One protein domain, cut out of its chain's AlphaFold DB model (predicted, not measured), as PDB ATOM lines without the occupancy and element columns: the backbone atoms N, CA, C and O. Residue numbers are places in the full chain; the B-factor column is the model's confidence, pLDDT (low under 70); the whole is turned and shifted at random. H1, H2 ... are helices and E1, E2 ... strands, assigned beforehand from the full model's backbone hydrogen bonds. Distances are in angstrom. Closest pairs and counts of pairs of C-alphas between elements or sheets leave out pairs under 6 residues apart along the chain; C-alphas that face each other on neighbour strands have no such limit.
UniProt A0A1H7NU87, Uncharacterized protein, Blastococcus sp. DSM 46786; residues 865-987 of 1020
ATOM      1  N   ARG A 865     -38.533  45.960  12.418       81.69
ATOM      2  CA  ARG A 865     -37.900  44.692  12.002       81.69
ATOM      3  C   ARG A 865     -36.507  44.468  12.610       81.69
ATOM      4  O   ARG A 865     -36.282  43.355  13.088       81.69
ATOM      5  N   PRO A 866     -35.586  45.456  12.646       84.88
ATOM      6  CA  PRO A 866     -34.263  45.247  13.242       84.88
ATOM      7  C   PRO A 866     -34.345  44.902  14.734       84.88
ATOM      8  O   PRO A 866     -33.701  43.960  15.190       84.88
ATOM      9  N   VAL A 867     -35.212  45.598  15.476       87.31
ATOM     10  CA  VAL A 867     -35.414  45.371  16.916       87.31
ATOM     11  C   VAL A 867     -36.070  44.019  17.176       87.31
ATOM     12  O   VAL A 867     -35.649  43.296  18.071       87.31
ATOM     13  N   MET A 868     -37.069  43.642  16.371       86.25
ATOM     14  CA  MET A 868     -37.700  42.320  16.439       86.25
ATOM     15  C   MET A 868     -36.695  41.195  16.209       86.25
ATOM     16  O   MET A 868     -36.700  40.208  16.942       86.25
ATOM     17  N   ARG A 869     -35.817  41.351  15.211       85.12
ATOM     18  CA  ARG A 869     -34.758  40.382  14.919       85.12
ATOM     19  C   ARG A 869     -33.784  40.267  16.087       85.12
ATOM     20  O   ARG A 869     -33.489  39.155  16.503       85.12
ATOM     21  N   LEU A 870     -33.338  41.394  16.642       88.75
ATOM     22  CA  LEU A 870     -32.438  41.398  17.793       88.75
ATOM     23  C   LEU A 870     -33.079  40.763  19.028       88.75
ATOM     24  O   LEU A 870     -32.439  39.959  19.694       88.75
ATOM     25  N   ALA A 871     -34.341  41.086  19.318       88.69
ATOM     26  CA  ALA A 871     -35.070  40.508  20.441       88.69
ATOM     27  C   ALA A 871     -35.217  38.985  20.300       88.69
ATOM     28  O   ALA A 871     -35.017  38.267  21.276       88.69
ATOM     29  N   ALA A 872     -35.493  38.490  19.089       85.44
ATOM     30  CA  ALA A 872     -35.543  37.057  18.807       85.44
ATOM     31  C   ALA A 872     -34.170  36.378  18.969       85.44
ATOM     32  O   ALA A 872     -34.103  35.278  19.511       85.44
ATOM     33  N   THR A 873     -33.078  37.028  18.549       85.44
ATOM     34  CA  THR A 873     -31.708  36.524  18.761       85.44
ATOM     35  C   THR A 873     -31.345  36.488  20.246       85.44
ATOM     36  O   THR A 873     -30.831  35.487  20.730       85.44
ATOM     37  N   LEU A 874     -31.657  37.547  20.997       89.00
ATOM     38  CA  LEU A 874     -31.396  37.622  22.438       89.00
ATOM     39  C   LEU A 874     -32.247  36.642  23.265       89.00
ATOM     40  O   LEU A 874     -31.962  36.450  24.444       89.00
ATOM     41  N   ASP A 875     -33.289  36.038  22.686       84.94
ATOM     42  CA  ASP A 875     -34.093  34.999  23.343       84.94
ATOM     43  C   ASP A 875     -33.528  33.576  23.130       84.94
ATOM     44  O   ASP A 875     -34.018  32.625  23.745       84.94
ATOM     45  N   GLN A 876     -32.490  33.412  22.294       84.12
ATOM     46  CA  GLN A 876     -31.805  32.130  22.062       84.12
ATOM     47  C   GLN A 876     -30.867  31.734  23.225       84.12
ATOM     48  O   GLN A 876     -30.331  32.617  23.903       84.12
ATOM     49  N   PRO A 877     -30.606  30.424  23.446       78.00
ATOM     50  CA  PRO A 877     -29.596  29.956  24.405       78.00
ATOM     51  C   PRO A 877     -28.214  30.568  24.125       78.00
ATOM     52  O   PRO A 877     -27.816  30.645  22.967       78.00
ATOM     53  N   GLY A 878     -27.491  31.002  25.163       82.25
ATOM     54  CA  GLY A 878     -26.243  31.772  25.036       82.25
ATOM     55  C   GLY A 878     -26.481  33.285  25.165       82.25
ATOM     56  O   GLY A 878     -26.337  33.815  26.272       82.25
ATOM     57  N   PRO A 879     -26.920  34.004  24.105       83.69
ATOM     58  CA  PRO A 879     -27.248  35.431  24.188       83.69
ATOM     59  C   PRO A 879     -28.292  35.765  25.263       83.69
ATOM     60  O   PRO A 879     -28.243  36.841  25.856       83.69
ATOM     61  N   ARG A 880     -29.210  34.839  25.570       83.06
ATOM     62  CA  ARG A 880     -30.185  34.995  26.659       83.06
ATOM     63  C   ARG A 880     -29.562  34.997  28.056       83.06
ATOM     64  O   ARG A 880     -30.156  35.569  28.971       83.06
ATOM     65  N   GLU A 881     -28.415  34.353  28.243       82.94
ATOM     66  CA  GLU A 881     -27.731  34.245  29.539       82.94
ATOM     67  C   GLU A 881     -26.708  35.366  29.729       82.94
ATOM     68  O   GLU A 881     -26.643  35.958  30.804       82.94
ATOM     69  N   HIS A 882     -25.971  35.711  28.669       83.50
ATOM     70  CA  HIS A 882     -24.849  36.649  28.754       83.50
ATOM     71  C   HIS A 882     -25.097  38.011  28.079       83.50
ATOM     72  O   HIS A 882     -24.295  38.933  28.239       83.50
ATOM     73  N   GLY A 883     -26.189  38.172  27.325       88.31
ATOM     74  CA  GLY A 883     -26.412  39.328  26.450       88.31
ATOM     75  C   GLY A 883     -25.447  39.363  25.257       88.31
ATOM     76  O   GLY A 883     -24.475  38.609  25.197       88.31
ATOM     77  N   LEU A 884     -25.685  40.272  24.313       91.12
ATOM     78  CA  LEU A 884     -24.879  40.433  23.093       91.12
ATOM     79  C   LEU A 884     -24.079  41.740  23.137       91.12
ATOM     80  O   LEU A 884     -24.591  42.732  23.665       91.12
ATOM     81  N   LEU A 885     -22.856  41.778  22.595       91.50
ATOM     82  CA  LEU A 885     -22.110  43.038  22.494       91.50
ATOM     83  C   LEU A 885     -22.837  44.025  21.566       91.50
ATOM     84  O   LEU A 885     -23.441  43.639  20.567       91.50
ATOM     85  N   VAL A 886     -22.777  45.323  21.880       90.62
ATOM     86  CA  VAL A 886     -23.394  46.383  21.061       90.62
ATOM     87  C   VAL A 886     -22.799  46.402  19.650       90.62
ATOM     88  O   VAL A 886     -23.544  46.555  18.682       90.62
ATOM     89  N   SER A 887     -21.488  46.190  19.527       87.50
ATOM     90  CA  SER A 887     -20.777  46.088  18.249       87.50
ATOM     91  C   SER A 887     -21.228  44.873  17.427       87.50
ATOM     92  O   SER A 887     -21.478  44.990  16.230       87.50
ATOM     93  N   GLU A 888     -21.426  43.717  18.067       87.56
ATOM     94  CA  GLU A 888     -21.950  42.508  17.418       87.56
ATOM     95  C   GLU A 888     -23.407  42.678  16.984       87.56
ATOM     96  O   GLU A 888     -23.770  42.310  15.870       87.56
ATOM     97  N   ALA A 889     -24.246  43.277  17.836       87.06
ATOM     98  CA  ALA A 889     -25.635  43.588  17.510       87.06
ATOM     99  C   ALA A 889     -25.730  44.556  16.318       87.06
ATOM    100  O   ALA A 889     -26.556  44.362  15.424       87.06
ATOM    101  N   SER A 890     -24.864  45.574  16.288       87.12
ATOM    102  CA  SER A 890     -24.726  46.524  15.180       87.12
ATOM    103  C   SER A 890     -24.360  45.802  13.877       87.12
ATOM    104  O   SER A 890     -25.056  45.965  12.870       87.12
ATOM    105  N   LEU A 891     -23.347  44.928  13.916       82.50
ATOM    106  CA  LEU A 891     -22.898  44.133  12.770       82.50
ATOM    107  C   LEU A 891     -23.983  43.161  12.266       82.50
ATOM    108  O   LEU A 891     -24.244  43.099  11.066       82.50
ATOM    109  N   LEU A 892     -24.653  42.442  13.174       81.19
ATOM    110  CA  LEU A 892     -25.692  41.450  12.863       81.19
ATOM    111  C   LEU A 892     -26.891  42.066  12.125       81.19
ATOM    112  O   LEU A 892     -27.518  41.426  11.276       81.19
ATOM    113  N   LEU A 893     -27.253  43.296  12.491       81.38
ATOM    114  CA  LEU A 893     -28.464  43.964  12.013       81.38
ATOM    115  C   LEU A 893     -28.198  44.958  10.879       81.38
ATOM    116  O   LEU A 893     -29.153  45.366  10.220       81.38
ATOM    117  N   GLY A 894     -26.939  45.348  10.656       82.88
ATOM    118  CA  GLY A 894     -26.573  46.386   9.692       82.88
ATOM    119  C   GLY A 894     -27.033  47.790  10.107       82.88
ATOM    120  O   GLY A 894     -27.395  48.590   9.248       82.88
ATOM    121  N   VAL A 895     -27.056  48.080  11.413       86.00
ATOM    122  CA  VAL A 895     -27.405  49.398  11.991       86.00
ATOM    123  C   VAL A 895     -26.224  49.947  12.789       86.00
ATOM    124  O   VAL A 895     -25.336  49.181  13.148       86.00
ATOM    125  N   SER A 896     -26.178  51.247  13.096       88.25
ATOM    126  CA  SER A 896     -25.074  51.812  13.891       88.25
ATOM    127  C   SER A 896     -25.138  51.397  15.367       88.25
ATOM    128  O   SER A 896     -26.213  51.111  15.900       88.25
ATOM    129  N   GLU A 897     -23.999  51.419  16.067       89.06
ATOM    130  CA  GLU A 897     -23.978  51.214  17.523       89.06
ATOM    131  C   GLU A 897     -24.867  52.220  18.261       89.06
ATOM    132  O   GLU A 897     -25.580  51.844  19.189       89.06
ATOM    133  N   ASP A 898     -24.870  53.484  17.834       86.94
ATOM    134  CA  ASP A 898     -25.725  54.524  18.414       86.94
ATOM    135  C   ASP A 898     -27.211  54.194  18.263       86.94
ATOM    136  O   ASP A 898     -28.001  54.441  19.179       86.94
ATOM    137  N   GLU A 899     -27.605  53.579  17.145       87.19
ATOM    138  CA  GLU A 899     -28.976  53.124  16.952       87.19
ATOM    139  C   GLU A 899     -29.328  51.978  17.913       87.19
ATOM    140  O   GLU A 899     -30.373  52.044  18.564       87.19
ATOM    141  N   VAL A 900     -28.437  50.999  18.112       89.12
ATOM    142  CA  VAL A 900     -28.626  49.935  19.120       89.12
ATOM    143  C   VAL A 900     -28.720  50.524  20.532       89.12
ATOM    144  O   VAL A 900     -29.615  50.170  21.304       89.12
ATOM    145  N   ARG A 901     -27.842  51.477  20.874       90.81
ATOM    146  CA  ARG A 901     -27.854  52.186  22.166       90.81
ATOM    147  C   ARG A 901     -29.156  52.965  22.365       90.81
ATOM    148  O   ARG A 901     -29.670  53.002  23.485       90.81
ATOM    149  N   SER A 902     -29.732  53.520  21.294       88.06
ATOM    150  CA  SER A 902     -31.016  54.234  21.331       88.06
ATOM    151  C   SER A 902     -32.209  53.336  21.683       88.06
ATOM    152  O   SER A 902     -33.200  53.822  22.229       88.06
ATOM    153  N   TRP A 903     -32.121  52.024  21.428       90.88
ATOM    154  CA  TRP A 903     -33.155  51.054  21.819       90.88
ATOM    155  C   TRP A 903     -33.112  50.702  23.311       90.88
ATOM    156  O   TRP A 903     -34.091  50.175  23.849       90.88
ATOM    157  N   VAL A 904     -31.997  51.010  23.982       91.25
ATOM    158  CA  VAL A 904     -31.819  50.861  25.431       91.25
ATOM    159  C   VAL A 904     -32.111  52.166  26.168       91.25
ATOM    160  O   VAL A 904     -32.824  52.165  27.167       91.25
ATOM    161  N   VAL A 905     -31.570  53.288  25.684       88.19
ATOM    162  CA  VAL A 905     -31.776  54.621  26.267       88.19
ATOM    163  C   VAL A 905     -32.375  55.531  25.200       88.19
ATOM    164  O   VAL A 905     -31.639  56.038  24.350       88.19
ATOM    165  N   PRO A 906     -33.698  55.764  25.223       80.88
ATOM    166  CA  PRO A 906     -34.326  56.525  24.159       80.88
ATOM    167  C   PRO A 906     -33.930  58.001  24.152       80.88
ATOM    168  O   PRO A 906     -34.105  58.718  25.142       80.88
ATOM    169  N   VAL A 907     -33.454  58.470  23.000       70.50
ATOM    170  CA  VAL A 907     -33.021  59.856  22.786       70.50
ATOM    171  C   VAL A 907     -34.224  60.719  22.363       70.50
ATOM    172  O   VAL A 907     -35.001  60.289  21.505       70.50
ATOM    173  N   PRO A 908     -34.431  61.920  22.942       59.00
ATOM    174  CA  PRO A 908     -35.461  62.840  22.468       59.00
ATOM    175  C   PRO A 908     -35.137  63.311  21.040       59.00
ATOM    176  O   PRO A 908     -33.988  63.661  20.770       59.00
ATOM    177  N   PRO A 909     -36.112  63.361  20.118       55.28
ATOM    178  CA  PRO A 909     -35.869  63.905  18.789       55.28
ATOM    179  C   PRO A 909     -35.569  65.409  18.860       55.28
ATOM    180  O   PRO A 909     -36.204  66.142  19.615       55.28
ATOM    181  N   SER A 910     -34.638  65.878  18.026       45.12
ATOM    182  CA  SER A 910     -34.215  67.287  17.938       45.12
ATOM    183  C   SER A 910     -35.297  68.235  17.400       45.12
ATOM    184  O   SER A 910     -35.190  69.448  17.557       45.12
ATOM    185  N   SER A 911     -36.361  67.699  16.793       43.91
ATOM    186  CA  SER A 911     -37.489  68.460  16.253       43.91
ATOM    187  C   SER A 911     -38.812  67.723  16.498       43.91
ATOM    188  O   SER A 911     -39.120  66.789  15.761       43.91
ATOM    189  N   GLY A 912     -39.574  68.121  17.525       50.88
ATOM    190  CA  GLY A 912     -41.019  67.855  17.707       50.88
ATOM    191  C   GLY A 912     -41.589  66.509  17.221       50.88
ATOM    192  O   GLY A 912     -42.666  66.494  16.626       50.88
ATOM    193  N   GLY A 913     -40.873  65.400  17.419       56.28
ATOM    194  CA  GLY A 913     -41.194  64.084  16.858       56.28
ATOM    195  C   GLY A 913     -41.516  63.027  17.916       56.28
ATOM    196  O   GLY A 913     -41.420  63.270  19.117       56.28
ATOM    197  N   PHE A 914     -41.868  61.826  17.456       67.94
ATOM    198  CA  PHE A 914     -42.103  60.670  18.319       67.94
ATOM    199  C   PHE A 914     -40.826  60.269  19.076       67.94
ATOM    200  O   PHE A 914     -39.800  59.970  18.462       67.94
ATOM    201  N   LYS A 915     -40.890  60.244  20.413       71.50
ATOM    202  CA  LYS A 915     -39.826  59.695  21.263       71.50
ATOM    203  C   LYS A 915     -39.959  58.173  21.289       71.50
ATOM    204  O   LYS A 915     -40.961  57.659  21.780       71.50
ATOM    205  N   ARG A 916     -38.944  57.462  20.783       77.38
ATOM    206  CA  ARG A 916     -38.906  55.993  20.829       77.38
ATOM    207  C   ARG A 916     -39.069  55.508  22.283       77.38
ATOM    208  O   ARG A 916     -38.533  56.143  23.189       77.38
ATOM    209  N   PRO A 917     -39.815  54.427  22.545       86.75
ATOM    210  CA  PRO A 917     -39.819  53.789  23.850       86.75
ATOM    211  C   PRO A 917     -38.594  52.876  23.994       86.75
ATOM    212  O   PRO A 917     -37.875  52.609  23.034       86.75
ATOM    213  N   GLN A 918     -38.353  52.391  25.204       91.31
ATOM    214  CA  GLN A 918     -37.292  51.437  25.490       91.31
ATOM    215  C   GLN A 918     -37.697  50.022  25.042       91.31
ATOM    216  O   GLN A 918     -38.818  49.574  25.296       91.31
ATOM    217  N   TYR A 919     -36.782  49.304  24.393       92.00
ATOM    218  CA  TYR A 919     -36.988  47.923  23.931       92.00
ATOM    219  C   TYR A 919     -36.091  46.925  24.659       92.00
ATOM    220  O   TYR A 919     -36.492  45.790  24.896       92.00
ATOM    221  N   LEU A 920     -34.881  47.356  25.014       94.12
ATOM    222  CA  LEU A 920     -33.817  46.521  25.567       94.12
ATOM    223  C   LEU A 920     -33.239  47.162  26.834       94.12
ATOM    224  O   LEU A 920     -33.527  48.319  27.150       94.12
ATOM    225  N   GLN A 921     -32.393  46.430  27.554       94.19
ATOM    226  CA  GLN A 921     -31.590  46.977  28.648       94.19
ATOM    227  C   GLN A 921     -30.112  46.617  28.488       94.19
ATOM    228  O   GLN A 921     -29.770  45.691  27.756       94.19
ATOM    229  N   TYR A 922     -29.229  47.349  29.168       95.06
ATOM    230  CA  TYR A 922     -27.828  46.946  29.273       95.06
ATOM    231  C   TYR A 922     -27.678  45.821  30.294       95.06
ATOM    232  O   TYR A 922     -28.353  45.837  31.325       95.06
ATOM    233  N   VAL A 923     -26.746  44.902  30.038       92.44
ATOM    234  CA  VAL A 923     -26.355  43.892  31.027       92.44
ATOM    235  C   VAL A 923     -25.689  44.603  32.218       92.44
ATOM    236  O   VAL A 923     -24.758  45.396  32.017       92.44
ATOM    237  N   PRO A 924     -26.136  44.365  33.466       88.94
ATOM    238  CA  PRO A 924     -25.521  44.970  34.645       88.94
ATOM    239  C   PRO A 924     -24.008  44.702  34.707       88.94
ATOM    240  O   PRO A 924     -23.560  43.580  34.505       88.94
ATOM    241  N   GLY A 925     -23.209  45.740  34.972       84.12
ATOM    242  CA  GLY A 925     -21.745  45.628  35.068       84.12
ATOM    243  C   GLY A 925     -20.988  45.615  33.733       84.12
ATOM    244  O   GLY A 925     -19.765  45.677  33.738       84.12
ATOM    245  N   SER A 926     -21.669  45.626  32.581       85.62
ATOM    246  CA  SER A 926     -21.009  45.545  31.268       85.62
ATOM    247  C   SER A 926     -20.491  46.890  30.721       85.62
ATOM    248  O   SER A 926     -20.240  46.990  29.522       85.62
ATOM    249  N   ASN A 927     -20.455  47.971  31.510       87.19
ATOM    250  CA  ASN A 927     -20.116  49.332  31.048       87.19
ATOM    251  C   ASN A 927     -20.857  49.781  29.767       87.19
ATOM    252  O   ASN A 927     -20.280  50.432  28.898       87.19
ATOM    253  N   LYS A 928     -22.144  49.421  29.633       89.50
ATOM    254  CA  LYS A 928     -22.980  49.699  28.442       89.50
ATOM    255  C   LYS A 928     -22.459  49.069  27.136       89.50
ATOM    256  O   LYS A 928     -22.807  49.529  26.050       89.50
ATOM    257  N   GLN A 929     -21.624  48.033  27.228       90.44
ATOM    258  CA  GLN A 929     -21.093  47.302  26.073       90.44
ATOM    259  C   GLN A 929     -21.960  46.121  25.639       90.44
ATOM    260  O   GLN A 929     -21.836  45.691  24.500       90.44
ATOM    261  N   ARG A 930     -22.843  45.602  26.504       92.44
ATOM    262  CA  ARG A 930     -23.710  44.457  26.199       92.44
ATOM    263  C   ARG A 930     -25.174  44.798  26.421       92.44
ATOM    264  O   ARG A 930     -25.505  45.499  27.380       92.44
ATOM    265  N   VAL A 931     -26.038  44.283  25.557       94.38
ATOM    266  CA  VAL A 931     -27.492  44.451  25.620       94.38
ATOM    267  C   VAL A 931     -28.186  43.113  25.836       94.38
ATOM    268  O   VAL A 931     -27.741  42.081  25.338       94.38
ATOM    269  N   GLU A 932     -29.291  43.133  26.571       94.50
ATOM    270  CA  GLU A 932     -30.140  41.971  26.816       94.50
ATOM    271  C   GLU A 932     -31.632  42.336  26.767       94.50
ATOM    272  O   GLU A 932     -32.026  43.509  26.809       94.50
ATOM    273  N   LEU A 933     -32.478  41.306  26.695       93.81
ATOM    274  CA  LEU A 933     -33.921  41.447  26.868       93.81
ATOM    275  C   LEU A 933     -34.258  41.864  28.298       93.81
ATOM    276  O   LEU A 933     -33.726  41.296  29.253       93.81
ATOM    277  N   ILE A 934     -35.227  42.770  28.438       93.56
ATOM    278  CA  ILE A 934     -35.686  43.279  29.734       93.56
ATOM    279  C   ILE A 934     -36.357  42.140  30.528       93.56
ATOM    280  O   ILE A 934     -37.369  41.595  30.069       93.56
ATOM    281  N   PRO A 935     -35.850  41.758  31.714       91.00
ATOM    282  CA  PRO A 935     -36.493  40.776  32.576       91.00
ATOM    283  C   PRO A 935     -37.885  41.245  32.985       91.00
ATOM    284  O   PRO A 935     -38.094  42.419  33.293       91.00
ATOM    285  N   CYS A 936     -38.856  40.333  33.008       90.56
ATOM    286  CA  CYS A 936     -40.202  40.693  33.422       90.56
ATOM    287  C   CYS A 936     -40.213  41.018  34.925       90.56
ATOM    288  O   CYS A 936     -39.894  40.154  35.741       90.56
ATOM    289  N   PRO A 937     -40.616  42.233  35.334       88.38
ATOM    290  CA  PRO A 937     -40.550  42.630  36.735       88.38
ATOM    291  C   PRO A 937     -41.741  42.146  37.583       88.38
ATOM    292  O   PRO A 937     -41.791  42.432  38.782       88.38
ATOM    293  N   HIS A 938     -42.729  41.472  36.984       88.38
ATOM    294  CA  HIS A 938     -43.976  41.104  37.653       88.38
ATOM    295  C   HIS A 938     -43.821  39.870  38.542       88.38
ATOM    296  O   HIS A 938     -43.192  38.880  38.167       88.38
ATOM    297  N   ARG A 939     -44.473  39.897  39.712       80.94
ATOM    298  CA  ARG A 939     -44.462  38.779  40.668       80.94
ATOM    299  C   ARG A 939     -44.911  37.479  39.985       80.94
ATOM    300  O   ARG A 939     -45.945  37.460  39.324       80.94
ATOM    301  N   ARG A 940     -44.155  36.397  40.207       80.38
ATOM    302  CA  ARG A 940     -44.397  35.043  39.660       80.38
ATOM    303  C   ARG A 940     -44.261  34.916  38.132       80.38
ATOM    304  O   ARG A 940     -44.694  33.912  37.580       80.38
ATOM    305  N   CYS A 941     -43.647  35.885  37.446       86.06
ATOM    306  CA  CYS A 941     -43.291  35.764  36.032       86.06
ATOM    307  C   CYS A 941     -41.767  35.673  35.872       86.06
ATOM    308  O   CYS A 941     -41.072  36.659  36.078       86.06
ATOM    309  N   GLY A 942     -41.251  34.501  35.486       82.81
ATOM    310  CA  GLY A 942     -39.829  34.304  35.152       82.81
ATOM    311  C   GLY A 942     -39.480  34.615  33.689       82.81
ATOM    312  O   GLY A 942     -38.410  34.246  33.214       82.81
ATOM    313  N   GLY A 943     -40.412  35.215  32.940       87.81
ATOM    314  CA  GLY A 943     -40.235  35.528  31.523       87.81
ATOM    315  C   GLY A 943     -39.375  36.771  31.281       87.81
ATOM    316  O   GLY A 943     -39.064  37.534  32.193       87.81
ATOM    317  N   ARG A 944     -39.047  37.018  30.012       90.25
ATOM    318  CA  ARG A 944     -38.411  38.254  29.533       90.25
ATOM    319  C   ARG A 944     -39.351  38.977  28.564       90.25
ATOM    320  O   ARG A 944     -40.232  38.348  27.983       90.25
ATOM    321  N   ALA A 945     -39.231  40.294  28.433       91.38
ATOM    322  CA  ALA A 945     -40.015  41.091  27.493       91.38
ATOM    323  C   ALA A 945     -39.413  41.010  26.083       91.38
ATOM    324  O   ALA A 945     -38.720  41.924  25.650       91.38
ATOM    325  N   SER A 946     -39.646  39.888  25.394       87.38
ATOM    326  CA  SER A 946     -39.136  39.635  24.037       87.38
ATOM    327  C   SER A 946     -40.085  40.055  22.915       87.38
ATOM    328  O   SER A 946     -39.654  40.183  21.771       87.38
ATOM    329  N   HIS A 947     -41.367  40.301  23.206       89.19
ATOM    330  CA  HIS A 947     -42.343  40.608  22.162       89.19
ATOM    331  C   HIS A 947     -42.393  42.109  21.868       89.19
ATOM    332  O   HIS A 947     -42.878  42.883  22.690       89.19
ATOM    333  N   VAL A 948     -41.902  42.527  20.700       87.94
ATOM    334  CA  VAL A 948     -41.854  43.941  20.290       87.94
ATOM    335  C   VAL A 948     -43.221  44.416  19.798       87.94
ATOM    336  O   VAL A 948     -43.797  43.856  18.867       87.94
ATOM    337  N   VAL A 949     -43.715  45.497  20.402       86.75
ATOM    338  CA  VAL A 949     -45.008  46.128  20.119       86.75
ATOM    339  C   VAL A 949     -44.859  47.646  20.143       86.75
ATOM    340  O   VAL A 949     -44.739  48.254  21.204       86.75
ATOM    341  N   MET A 950     -44.912  48.284  18.972       83.44
ATOM    342  CA  MET A 950     -44.842  49.744  18.845       83.44
ATOM    343  C   MET A 950     -46.221  50.323  18.493       83.44
ATOM    344  O   MET A 950     -46.444  50.805  17.386       83.44
ATOM    345  N   LEU A 951     -47.144  50.247  19.455       87.50
ATOM    346  CA  LEU A 951     -48.468  50.884  19.420       87.50
ATOM    347  C   LEU A 951     -48.550  51.958  20.513       87.50
ATOM    348  O   LEU A 951     -47.856  51.854  21.529       87.50
ATOM    349  N   ALA A 952     -49.380  52.984  20.315       87.19
ATOM    350  CA  ALA A 952     -49.401  54.185  21.157       87.19
ATOM    351  C   ALA A 952     -49.696  53.881  22.633       87.19
ATOM    352  O   ALA A 952     -49.014  54.374  23.535       87.19
ATOM    353  N   GLU A 953     -50.670  53.014  22.878       88.94
ATOM    354  CA  GLU A 953     -51.105  52.590  24.204       88.94
ATOM    355  C   GLU A 953     -50.048  51.750  24.932       88.94
ATOM    356  O   GLU A 953     -49.931  51.836  26.152       88.94
ATOM    357  N   VAL A 954     -49.223  50.987  24.204       89.31
ATOM    358  CA  VAL A 954     -48.116  50.220  24.800       89.31
ATOM    359  C   VAL A 954     -46.939  51.145  25.094       89.31
ATOM    360  O   VAL A 954     -46.416  51.146  26.207       89.31
ATOM    361  N   ALA A 955     -46.578  52.002  24.138       87.56
ATOM    362  CA  ALA A 955     -45.466  52.942  24.255       87.56
ATOM    363  C   ALA A 955     -45.666  53.996  25.355       87.56
ATOM    364  O   ALA A 955     -44.681  54.507  25.890       87.56
ATOM    365  N   ARG A 956     -46.909  54.275  25.769       86.94
ATOM    366  CA  ARG A 956     -47.204  55.081  26.966       86.94
ATOM    367  C   ARG A 956     -46.607  54.516  28.257       86.94
ATOM    368  O   ARG A 956     -46.356  55.274  29.192       86.94
ATOM    369  N   SER A 957     -46.319  53.215  28.303       87.50
ATOM    370  CA  SER A 957     -45.570  52.615  29.412       87.50
ATOM    371  C   SER A 957     -44.114  53.083  29.459       87.50
ATOM    372  O   SER A 957     -43.453  52.886  30.473       87.50
ATOM    373  N   GLY A 958     -43.612  53.727  28.406       87.62
ATOM    374  CA  GLY A 958     -42.192  53.985  28.193       87.62
ATOM    375  C   GLY A 958     -41.474  52.818  27.515       87.62
ATOM    376  O   GLY A 958     -40.315  52.976  27.144       87.62
ATOM    377  N   PHE A 959     -42.157  51.686  27.299       90.31
ATOM    378  CA  PHE A 959     -41.606  50.480  26.686       90.31
ATOM    379  C   PHE A 959     -42.335  50.108  25.395       90.31
ATOM    380  O   PHE A 959     -43.552  50.237  25.290       90.31
ATOM    381  N   GLY A 960     -41.576  49.634  24.409       89.50
ATOM    382  CA  GLY A 960     -42.081  49.125  23.133       89.50
ATOM    383  C   GLY A 960     -42.087  47.599  23.077       89.50
ATOM    384  O   GLY A 960     -41.985  47.023  21.997       89.50
ATOM    385  N   VAL A 961     -42.128  46.945  24.241       91.38
ATOM    386  CA  VAL A 961     -42.076  45.489  24.395       91.38
ATOM    387  C   VAL A 961     -43.070  45.007  25.446       91.38
ATOM    388  O   VAL A 961     -43.340  45.688  26.438       91.38
ATOM    389  N   LEU A 962     -43.583  43.795  25.251       92.62
ATOM    390  CA  LEU A 962     -44.410  43.064  26.203       92.62
ATOM    391  C   LEU A 962     -43.729  41.745  26.578       92.62
ATOM    392  O   LEU A 962     -43.053  41.110  25.768       92.62
ATOM    393  N   CYS A 963     -43.951  41.290  27.809       92.25
ATOM    394  CA  CYS A 963     -43.625  39.916  28.176       92.25
ATOM    395  C   CYS A 963     -44.663  38.962  27.568       92.25
ATOM    396  O   CYS A 963     -45.830  39.059  27.948       92.25
ATOM    397  N   PRO A 964     -44.290  38.016  26.686       89.88
ATOM    398  CA  PRO A 964     -45.249  37.095  26.078       89.88
ATOM    399  C   PRO A 964     -45.910  36.169  27.112       89.88
ATOM    400  O   PRO A 964     -47.062  35.788  26.933       89.88
ATOM    401  N   ALA A 965     -45.236  35.872  28.233       89.75
ATOM    402  CA  ALA A 965     -45.766  35.001  29.285       89.75
ATOM    403  C   ALA A 965     -46.911  35.646  30.089       89.75
ATOM    404  O   ALA A 965     -47.951  35.025  30.295       89.75
ATOM    405  N   CYS A 966     -46.746  36.894  30.546       91.12
ATOM    406  CA  CYS A 966     -47.764  37.575  31.362       91.12
ATOM    407  C   CYS A 966     -48.540  38.678  30.622       91.12
ATOM    408  O   CYS A 966     -49.487  39.223  31.183       91.12
ATOM    409  N   ARG A 967     -48.161  39.001  29.377       91.94
ATOM    410  CA  ARG A 967     -48.759  40.028  28.500       91.94
ATOM    411  C   ARG A 967     -48.744  41.448  29.076       91.94
ATOM    412  O   ARG A 967     -49.638  42.241  28.802       91.94
ATOM    413  N   ARG A 968     -47.740  41.776  29.890       91.88
ATOM    414  CA  ARG A 968     -47.590  43.094  30.533       91.88
ATOM    415  C   ARG A 968     -46.322  43.795  30.048       91.88
ATOM    416  O   ARG A 968     -45.338  43.119  29.733       91.88
ATOM    417  N   ALA A 969     -46.349  45.127  30.012       91.38
ATOM    418  CA  ALA A 969     -45.168  45.954  29.755       91.38
ATOM    419  C   ALA A 969     -44.216  45.901  30.965       91.38
ATOM    420  O   ALA A 969     -44.705  45.827  32.090       91.38
ATOM    421  N   PRO A 970     -42.884  45.935  30.792       90.12
ATOM    422  CA  PRO A 970     -41.922  45.731  31.879       90.12
ATOM    423  C   PRO A 970     -41.757  46.967  32.789       90.12
ATOM    424  O   PRO A 970     -40.655  47.461  33.005       90.12
ATOM    425  N   ARG A 971     -42.860  47.453  33.369       86.44
ATOM    426  CA  ARG A 971     -42.913  48.606  34.274       86.44
ATOM    427  C   ARG A 971     -43.537  48.210  35.610       86.44
ATOM    428  O   ARG A 971     -44.551  47.522  35.635       86.44
ATOM    429  N   LYS A 972     -42.915  48.633  36.718       74.81
ATOM    430  CA  LYS A 972     -43.335  48.274  38.087       74.81
ATOM    431  C   LYS A 972     -44.368  49.215  38.706       74.81
ATOM    432  O   LYS A 972     -44.956  48.831  39.708       74.81
ATOM    433  N   ASP A 973     -44.566  50.404  38.142       78.81
ATOM    434  CA  ASP A 973     -45.513  51.395  38.663       78.81
ATOM    435  C   ASP A 973     -46.913  50.790  38.812       78.81
ATOM    436  O   ASP A 973     -47.358  50.050  37.926       78.81
ATOM    437  N   ASP A 974     -47.612  51.143  39.897       68.50
ATOM    438  CA  ASP A 974     -48.878  50.512  40.293       68.50
ATOM    439  C   ASP A 974     -49.892  50.455  39.146       68.50
ATOM    440  O   ASP A 974     -50.507  49.418  38.925       68.50
ATOM    441  N   THR A 975     -50.010  51.504  38.330       76.81
ATOM    442  CA  THR A 975     -50.936  51.518  37.189       76.81
ATOM    443  C   THR A 975     -50.588  50.478  36.117       76.81
ATOM    444  O   THR A 975     -51.483  49.845  35.570       76.81
ATOM    445  N   TRP A 976     -49.304  50.270  35.807       83.75
ATOM    446  CA  TRP A 976     -48.855  49.391  34.715       83.75
ATOM    447  C   TRP A 976     -48.703  47.934  35.142       83.75
ATOM    448  O   TRP A 976     -48.921  47.030  34.332       83.75
ATOM    449  N   ALA A 977     -48.399  47.702  36.420       78.88
ATOM    450  CA  ALA A 977     -48.191  46.371  36.974       78.88
ATOM    451  C   ALA A 977     -49.424  45.458  36.842       78.88
ATOM    452  O   ALA A 977     -49.274  44.233  36.823       78.88
ATOM    453  N   TRP A 978     -50.633  46.026  36.727       82.06
ATOM    454  CA  TRP A 978     -51.902  45.292  36.625       82.06
ATOM    455  C   TRP A 978     -52.475  45.201  35.199       82.06
ATOM    456  O   TRP A 978     -53.365  44.383  34.958       82.06
ATOM    457  N   ILE A 979     -51.951  45.964  34.233       89.12
ATOM    458  CA  ILE A 979     -52.470  46.012  32.855       89.12
ATOM    459  C   ILE A 979     -51.918  44.831  32.048       89.12
ATOM    460  O   ILE A 979     -50.805  44.872  31.524       89.12
ATOM    461  N   ALA A 980     -52.711  43.761  31.935       89.75
ATOM    462  CA  ALA A 980     -52.440  42.646  31.028       89.75
ATOM    463  C   ALA A 980     -53.119  42.871  29.670       89.75
ATOM    464  O   ALA A 980     -54.345  42.804  29.560       89.75
ATOM    465  N   PHE A 981     -52.318  43.091  28.627       91.00
ATOM    466  CA  PHE A 981     -52.807  43.297  27.269       91.00
ATOM    467  C   PHE A 981     -53.451  42.014  26.707       91.00
ATOM    468  O   PHE A 981     -52.970  40.904  26.966       91.00
ATOM    469  N   PRO A 982     -54.545  42.113  25.935       89.75
ATOM    470  CA  PRO A 982     -55.163  40.967  25.271       89.75
ATOM    471  C   PRO A 982     -54.193  40.203  24.351       89.75
ATOM    472  O   PRO A 982     -53.287  40.817  23.790       89.75
ATOM    473  N   PRO A 983     -54.393  38.889  24.114       87.19
ATOM    474  CA  PRO A 983     -53.495  38.084  23.275       87.19
ATOM    475  C   PRO A 983     -53.308  38.617  21.850       87.19
ATOM    476  O   PRO A 983     -52.260  38.404  21.255       87.19
ATOM    477  N   VAL A 984     -54.284  39.361  21.314       83.44
ATOM    478  CA  VAL A 984     -54.175  40.003  19.993       83.44
ATOM    479  C   VAL A 984     -53.021  41.009  19.902       83.44
ATOM    480  O   VAL A 984     -52.557  41.279  18.799       83.44
ATOM    481  N   TYR A 985     -52.516  41.515  21.037       86.50
ATOM    482  CA  TYR A 985     -51.313  42.352  21.076       86.50
ATOM    483  C   TYR A 985     -50.002  41.576  20.899       86.50
ATOM    484  O   TYR A 985     -48.937  42.174  20.779       86.50
ATOM    485  N   LEU A 986     -50.055  40.246  20.887       85.56
ATOM    486  CA  LEU A 986     -48.905  39.419  20.539       85.56
ATOM    487  C   LEU A 986     -48.794  39.195  19.017       85.56
ATOM    488  O   LEU A 986     -47.958  38.426  18.553       85.56
ATOM    489  N   GLY A 987     -49.626  39.884  18.225       77.75
ATOM    490  CA  GLY A 987     -49.459  39.978  16.781       77.75
ATOM    491  C   GLY A 987     -48.166  40.707  16.401       77.75
ATOM    492  O   GLY A 987     -47.630  41.507  17.164       77.75
TER     493      GLY A 987
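This is residues 865 to 987 of the 1020 residues of an uncharacterized protein of Blastococcus sp. DSM 46786 (UniProt A0A1H7NU87). Little regular structure: helices H1 to H4 pack on the hairpin E1 E2, and a second lobe is mostly loops with short H5, H6 and H7; residues 909 to 914 stick out. Of 123 printed residues, 49 are in these elements, in that order, mostly helix. The whole is compact, radius of gyration of the C-alphas 14.0 A, spans 40 by 36 by 27 A.

H1, residues 865 to 874, touches H3, residues 886 to 893; the closest C-alphas, 866 and 893, are 6.1 A apart. H3 stands about perpendicular, at 82 degrees, to H4, residues 897 to 904. Antiparallel E1, residues 920 to 922, and E2, residues 930 to 933, have N 921 and O 932 within hydrogen-bond range, 3.0 A. Every O i to N i+4 pair is within range in H1 and H3, 3 of 4 in H4.

H1, 14.2 A long, begins at C-alpha 865 (-37.900, 44.692, 12.002). H2 is residues 879 to 882, H5 952 to 955, H6 974 to 977, H7 983 to 986, ending at C-alpha 986 (-48.905, 39.419, 20.539).

The printed part has no cut. Links H4 to E1, E2 to H5 and H5 to H6 are long. pLDDT is under 70 at residues 908 to 914 and 974.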